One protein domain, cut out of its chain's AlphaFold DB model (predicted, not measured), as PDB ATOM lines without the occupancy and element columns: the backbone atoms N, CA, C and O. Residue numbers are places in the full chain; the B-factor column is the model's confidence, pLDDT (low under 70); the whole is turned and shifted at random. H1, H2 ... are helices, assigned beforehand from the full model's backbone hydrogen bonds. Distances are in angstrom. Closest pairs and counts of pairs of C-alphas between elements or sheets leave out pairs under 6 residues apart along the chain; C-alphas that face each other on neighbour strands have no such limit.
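AT A GLANCE: This is residues 42 to 94 of the 259 residues of the protein "Hypothetical protein" of Vitrella brassicaformis (UniProt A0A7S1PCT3). Look for one long helix, H3, with a small head at its first end, where the short helices H1 and H2 and the strand-free opening stretch, residues 42 to 49, are gathered. Residues 73 to 94 of H3 stand free and stick out from this head as a long arm. The printed part has 53 residues with three named helices, in the order H1, H2, H3, and no named strand; the class is all helix. The whole is extended, with a radius of gyration of the C-alphas of 16.8 A, and spans 53 by 23 by 11 A.

HOW THE PARTS SIT: Begin with H3, residues 62 to 94, and look at its residues 64 to 69, which alone touch H2, residues 57 to 60. The closest C-alphas of that pair are those of Leu 58 and Thr 65, 4.5 A apart. Next find H1, residues 50 to 55, which is close to H3 but not clearly touching it: the closest C-alphas, of Leu 54 and Gly 68, are 6.8 A apart. The lines of H1 and H3 are about perpendicular, at 89 degrees. H1 and H2 meet only through their link. Along the backbone, every O i to N i+4 pair of H1 is within hydrogen-bond range, as are 28 of 29 in H3, while H2 is too short for such a pair and has its 1 O i to N i+3 pair within range.

IN THESE COORDINATES: Find C-alpha 62 at (488.242, 287.479, 357.117); from there H3 runs 49.1 A to C-alpha 94 at (485.598, 336.081, 350.485). H2 measures 4.8 A from C-alpha 57 to C-alpha 60. H1 starts at C-alpha 50, at (473.703, 294.185, 347.399), and measures 8.5 A to C-alpha 55.

THE WHOLE: The two C-alphas farthest apart are those of Asp 45 and Ser 94, at 53.5 A. Without the residues that stand free, the body spans 25 by 15 by 9 A. The printed part has no cut, and the links H1 to H2 and H2 to H3 are tight. In the B-factor column the mean pLDDT of the printed part is 89.6; look for values under 70 at residue 88 and residues 90 to 94 of this predicted model.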
ATOM      1  N   VAL A  42     475.033 288.915 356.666       96.12
ATOM      2  CA  VAL A  42     473.730 289.345 356.140       96.12
ATOM      3  C   VAL A  42     472.642 288.306 356.436       96.12
ATOM      4  O   VAL A  42     472.844 287.105 356.244       96.12
ATOM      5  N   ASP A  43     471.479 288.776 356.889       95.31
ATOM      6  CA  ASP A  43     470.264 287.970 356.972       95.31
ATOM      7  C   ASP A  43     469.422 288.200 355.712       95.31
ATOM      8  O   ASP A  43     468.825 289.262 355.519       95.31
ATOM      9  N   PHE A  44     469.390 287.200 354.833       95.31
ATOM     10  CA  PHE A  44     468.646 287.290 353.582       95.31
ATOM     11  C   PHE A  44     467.131 287.168 353.760       95.31
ATOM     12  O   PHE A  44     466.410 287.462 352.811       95.31
ATOM     13  N   ASP A  45     466.605 286.757 354.912       96.25
ATOM     14  CA  ASP A  45     465.160 286.835 355.148       96.25
ATOM     15  C   ASP A  45     464.726 288.257 355.531       96.25
ATOM     16  O   ASP A  45     463.595 288.645 355.235       96.25
ATOM     17  N   GLU A  46     465.640 289.064 356.077       93.12
ATOM     18  CA  GLU A  46     465.415 290.484 356.366       93.12
ATOM     19  C   GLU A  46     465.685 291.387 355.150       93.12
ATOM     20  O   GLU A  46     464.870 292.257 354.832       93.12
ATOM     21  N   ARG A  47     466.823 291.204 354.460       91.62
ATOM     22  CA  ARG A  47     467.288 292.121 353.404       91.62
ATOM     23  C   ARG A  47     467.955 291.376 352.242       91.62
ATOM     24  O   ARG A  47     468.929 290.653 352.424       91.62
ATOM     25  N   ARG A  48     467.439 291.563 351.019       95.44
ATOM     26  CA  ARG A  48     467.897 290.879 349.785       95.44
ATOM     27  C   ARG A  48     468.417 291.856 348.729       95.44
ATOM     28  O   ARG A  48     468.002 291.801 347.574       95.44
ATOM     29  N   ASP A  49     469.322 292.744 349.124       95.19
ATOM     30  CA  ASP A  49     470.006 293.677 348.224       95.19
ATOM     31  C   ASP A  49     471.524 293.677 348.430       95.19
ATOM     32  O   ASP A  49     472.043 293.213 349.448       95.19
ATOM     33  N   LEU A  50     472.241 294.159 347.411       95.50
ATOM     34  CA  LEU A  50     473.703 294.185 347.399       95.50
ATOM     35  C   LEU A  50     474.271 295.165 348.423       95.50
ATOM     36  O   LEU A  50     475.326 294.882 348.984       95.50
ATOM     37  N   ASP A  51     473.573 296.266 348.701       94.38
ATOM     38  CA  ASP A  51     474.023 297.246 349.688       94.38
ATOM     39  C   ASP A  51     474.026 296.612 351.083       94.38
ATOM     40  O   ASP A  51     475.040 296.649 351.772       94.38
ATOM     41  N   GLY A  52     472.959 295.897 351.454       94.25
ATOM     42  CA  GLY A  52     472.889 295.154 352.713       94.25
ATOM     43  C   GLY A  52     473.939 294.045 352.822       94.25
ATOM     44  O   GLY A  52     474.514 293.832 353.892       94.25
ATOM     45  N   LEU A  53     474.240 293.362 351.711       96.62
ATOM     46  CA  LEU A  53     475.328 292.385 351.664       96.62
ATOM     47  C   LEU A  53     476.690 293.051 351.919       96.62
ATOM     48  O   LEU A  53     477.442 292.574 352.769       96.62
ATOM     49  N   LEU A  54     477.006 294.141 351.213       96.75
ATOM     50  CA  LEU A  54     478.287 294.844 351.338       96.75
ATOM     51  C   LEU A  54     478.433 295.555 352.689       96.75
ATOM     52  O   LEU A  54     479.524 295.564 353.248       96.75
ATOM     53  N   GLU A  55     477.356 296.089 353.262       95.12
ATOM     54  CA  GLU A  55     477.352 296.646 354.621       95.12
ATOM     55  C   GLU A  55     477.716 295.574 355.662       95.12
ATOM     56  O   GLU A  55     478.526 295.818 356.560       95.12
ATOM     57  N   SER A  56     477.195 294.349 355.506       96.81
ATOM     58  CA  SER A  56     477.495 293.237 356.421       96.81
ATOM     59  C   SER A  56     478.965 292.802 356.410       96.81
ATOM     60  O   SER A  56     479.414 292.098 357.320       96.81
ATOM     61  N   PHE A  57     479.751 293.208 355.406       97.88
ATOM     62  CA  PHE A  57     481.154 292.815 355.299       97.88
ATOM     63  C   PHE A  57     481.995 293.326 356.470       97.88
ATOM     64  O   PHE A  57     482.868 292.592 356.934       97.88
ATOM     65  N   LEU A  58     481.681 294.504 357.025       97.38
ATOM     66  CA  LEU A  58     482.358 295.042 358.215       97.38
ATOM     67  C   LEU A  58     482.275 294.091 359.420       97.38
ATOM     68  O   LEU A  58     483.215 294.012 360.209       97.38
ATOM     69  N   THR A  59     481.199 293.307 359.521       97.56
ATOM     70  CA  THR A  59     480.940 292.376 360.628       97.56
ATOM     71  C   THR A  59     481.078 290.900 360.239       97.56
ATOM     72  O   THR A  59     480.827 290.028 361.068       97.56
ATOM     73  N   SER A  60     481.487 290.585 359.007       97.06
ATOM     74  CA  SER A  60     481.522 289.203 358.495       97.06
ATOM     75  C   SER A  60     482.824 288.443 358.791       97.06
ATOM     76  O   SER A  60     482.829 287.213 358.807       97.06
ATOM     77  N   GLY A  61     483.930 289.148 359.046       95.94
ATOM     78  CA  GLY A  61     485.249 288.557 359.292       95.94
ATOM     79  C   GLY A  61     486.048 288.249 358.016       95.94
ATOM     80  O   GLY A  61     485.566 288.370 356.888       95.94
ATOM     81  N   PHE A  62     487.304 287.829 358.196       97.25
ATOM     82  CA  PHE A  62     488.242 287.479 357.117       97.25
ATOM     83  C   PHE A  62     488.387 288.584 356.046       97.25
ATOM     84  O   PHE A  62     488.523 289.760 356.373       97.25
ATOM     85  N   GLN A  63     488.399 288.216 354.758       97.50
ATOM     86  CA  GLN A  63     488.546 289.172 353.656       97.50
ATOM     87  C   GLN A  63     487.313 290.053 353.457       97.50
ATOM     88  O   GLN A  63     487.452 291.148 352.926       97.50
ATOM     89  N   ALA A  64     486.131 289.618 353.909       97.69
ATOM     90  CA  ALA A  64     484.940 290.456 353.844       97.69
ATOM     91  C   ALA A  64     485.174 291.743 354.648       97.69
ATOM     92  O   ALA A  64     485.065 292.830 354.090       97.69
ATOM     93  N   THR A  65     485.649 291.636 355.893       97.81
ATOM     94  CA  THR A  65     485.976 292.817 356.710       97.81
ATOM     95  C   THR A  65     487.007 293.721 356.043       97.81
ATOM     96  O   THR A  65     486.821 294.932 356.040       97.81
ATOM     97  N   ASN A  66     488.038 293.165 355.399       98.31
ATOM     98  CA  ASN A  66     489.011 293.978 354.660       98.31
ATOM     99  C   ASN A  66     488.368 294.759 353.502       98.31
ATOM    100  O   ASN A  66     488.713 295.918 353.289       98.31
ATOM    101  N   VAL A  67     487.423 294.157 352.773       98.00
ATOM    102  CA  VAL A  67     486.674 294.848 351.711       98.00
ATOM    103  C   VAL A  67     485.772 295.936 352.296       98.00
ATOM    104  O   VAL A  67     485.769 297.049 351.780       98.00
ATOM    105  N   GLY A  68     485.054 295.652 353.386       97.75
ATOM    106  CA  GLY A  68     484.224 296.648 354.073       97.75
ATOM    107  C   GLY A  68     485.041 297.858 354.541       97.75
ATOM    108  O   GLY A  68     484.671 298.995 354.267       97.75
ATOM    109  N   LEU A  69     486.200 297.619 355.161       97.62
ATOM    110  CA  LEU A  69     487.123 298.677 355.585       97.62
ATOM    111  C   LEU A  69     487.687 299.468 354.396       97.62
ATOM    112  O   LEU A  69     487.819 300.685 354.485       97.62
ATOM    113  N   ALA A  70     487.989 298.807 353.274       98.06
ATOM    114  CA  ALA A  70     488.450 299.487 352.066       98.06
ATOM    115  C   ALA A  70     487.371 300.407 351.467       98.06
ATOM    116  O   ALA A  70     487.694 301.492 350.984       98.06
ATOM    117  N   ILE A  71     486.096 300.006 351.518       97.31
ATOM    118  CA  ILE A  71     484.972 300.849 351.084       97.31
ATOM    119  C   ILE A  71     484.870 302.100 351.968       97.31
ATOM    120  O   ILE A  71     484.760 303.203 351.434       97.31
ATOM    121  N   GLU A  72     484.948 301.944 353.293       97.25
ATOM    122  CA  GLU A  72     484.931 303.073 354.238       97.25
ATOM    123  C   GLU A  72     486.111 304.027 354.018       97.25
ATOM    124  O   GLU A  72     485.946 305.246 354.008       97.25
ATOM    125  N   GLU A  73     487.297 303.483 353.749       97.00
ATOM    126  CA  GLU A  73     488.473 304.288 353.437       97.00
ATOM    127  C   GLU A  73     488.289 305.102 352.145       97.00
ATOM    128  O   GLU A  73     488.612 306.289 352.105       97.00
ATOM    129  N   ILE A  74     487.716 304.502 351.097       95.75
ATOM    130  CA  ILE A  74     487.422 305.208 349.841       95.75
ATOM    131  C   ILE A  74     486.374 306.302 350.049       95.75
ATOM    132  O   ILE A  74     486.552 307.404 349.529       95.75
ATOM    133  N   ARG A  75     485.322 306.043 350.835       95.00
ATOM    134  CA  ARG A  75     484.332 307.071 351.200       95.00
ATOM    135  C   ARG A  75     484.999 308.250 351.896       95.00
ATOM    136  O   ARG A  75     484.808 309.381 351.464       95.00
ATOM    137  N   ARG A  76     485.876 307.983 352.867       94.94
ATOM    138  CA  ARG A  76     486.647 309.022 353.564       94.94
ATOM    139  C   ARG A  76     487.517 309.853 352.617       94.94
ATOM    140  O   ARG A  76     487.583 311.069 352.773       94.94
ATOM    141  N   MET A  77     488.177 309.223 351.640       93.19
ATOM    142  CA  MET A  77     488.966 309.945 350.627       93.19
ATOM    143  C   MET A  77     488.089 310.877 349.776       93.19
ATOM    144  O   MET A  77     488.460 312.027 349.535       93.19
ATOM    145  N   LEU A  78     486.911 310.408 349.350       90.75
ATOM    146  CA  LEU A  78     485.969 311.202 348.553       90.75
ATOM    147  C   LEU A  78     485.360 312.357 349.359       90.75
ATOM    148  O   LEU A  78     485.359 313.490 348.888       90.75
ATOM    149  N   GLU A  79     484.922 312.096 350.590       91.44
ATOM    150  CA  GLU A  79     484.395 313.121 351.500       91.44
ATOM    151  C   GLU A  79     485.449 314.186 351.817       91.44
ATOM    152  O   GLU A  79     485.157 315.381 351.782       91.44
ATOM    153  N   GLY A  80     486.691 313.766 352.079       87.75
ATOM    154  CA  GLY A  80     487.805 314.682 352.320       87.75
ATOM    155  C   GLY A  80     488.032 315.631 351.144       87.75
ATOM    156  O   GLY A  80     488.255 316.823 351.344       87.75
ATOM    157  N   ARG A  81     487.897 315.132 349.913       85.12
ATOM    158  CA  ARG A  81     487.982 315.948 348.699       85.12
ATOM    159  C   ARG A  81     486.800 316.909 348.539       85.12
ATOM    160  O   ARG A  81     487.013 318.064 348.176       85.12
ATOM    161  N   GLU A  82     485.571 316.461 348.782       85.44
ATOM    162  CA  GLU A  82     484.376 317.317 348.678       85.44
ATOM    163  C   GLU A  82     484.427 318.486 349.670       85.44
ATOM    164  O   GLU A  82     484.146 319.629 349.304       85.44
ATOM    165  N   GLN A  83     484.848 318.218 350.908       84.19
ATOM    166  CA  GLN A  83     485.001 319.244 351.944       84.19
ATOM    167  C   GLN A  83     486.018 320.318 351.537       84.19
ATOM    168  O   GLN A  83     485.791 321.503 351.770       84.19
ATOM    169  N   GLN A  84     487.110 319.921 350.882       76.38
ATOM    170  CA  GLN A  84     488.134 320.850 350.396       76.38
ATOM    171  C   GLN A  84     487.631 321.731 349.247       76.38
ATOM    172  O   GLN A  84     487.936 322.921 349.215       76.38
ATOM    173  N   GLN A  85     486.837 321.178 348.322       75.75
ATOM    174  CA  GLN A  85     486.242 321.957 347.227       75.75
ATOM    175  C   GLN A  85     485.304 323.047 347.762       75.75
ATOM    176  O   GLN A  85     485.395 324.197 347.341       75.75
ATOM    177  N   GLN A  86     484.469 322.704 348.746       79.69
ATOM    178  CA  GLN A  86     483.546 323.652 349.377       79.69
ATOM    179  C   GLN A  86     484.283 324.764 350.138       79.69
ATOM    180  O   GLN A  86     483.865 325.921 350.094       79.69
ATOM    181  N   GLN A  87     485.392 324.435 350.810       73.75
ATOM    182  CA  GLN A  87     486.236 325.424 351.491       73.75
ATOM    183  C   GLN A  87     486.859 326.410 350.496       73.75
ATOM    184  O   GLN A  87     486.731 327.618 350.685       73.75
ATOM    185  N   HIS A  88     487.428 325.915 349.394       68.06
ATOM    186  CA  HIS A  88     488.041 326.759 348.365       68.06
ATOM    187  C   HIS A  88     487.040 327.725 347.712       68.06
ATOM    188  O   HIS A  88     487.332 328.906 347.549       68.06
ATOM    189  N   GLU A  89     485.832 327.252 347.393       71.12
ATOM    190  CA  GLU A  89     484.770 328.102 346.839       71.12
ATOM    191  C   GLU A  89     484.321 329.195 347.823       71.12
ATOM    192  O   GLU A  89     483.993 330.308 347.405       71.12
ATOM    193  N   SER A  90     484.326 328.899 349.126       66.75
ATOM    194  CA  SER A  90     483.982 329.874 350.166       66.75
ATOM    195  C   SER A  90     485.087 330.909 350.419       66.75
ATOM    196  O   SER A  90     484.777 332.081 350.636       66.75
ATOM    197  N   GLU A  91     486.358 330.509 350.330       65.31
ATOM    198  CA  GLU A  91     487.523 331.390 350.493       65.31
ATOM    199  C   GLU A  91     487.687 332.320 349.282       65.31
ATOM    200  O   GLU A  91     487.760 333.535 349.464       65.31
ATOM    201  N   GLU A  92     487.593 331.803 348.048       60.56
ATOM    202  CA  GLU A  92     487.609 332.628 346.828       60.56
ATOM    203  C   GLU A  92     486.449 333.636 346.776       60.56
ATOM    204  O   GLU A  92     486.584 334.729 346.219       60.56
ATOM    205  N   ALA A  93     485.284 333.279 347.329       60.94
ATOM    206  CA  ALA A  93     484.154 334.197 347.438       60.94
ATOM    207  C   ALA A  93     484.431 335.335 348.433       60.94
ATOM    208  O   ALA A  93     483.969 336.450 348.204       60.94
ATOM    209  N   SER A  94     485.203 335.073 349.495       60.34
ATOM    210  CA  SER A  94     485.598 336.081 350.485       60.34
ATOM    211  C   SER A  94     486.766 336.965 350.023       60.34
ATOM    212  O   SER A  94     486.743 338.171 350.249       60.34
TER     213      SER A  94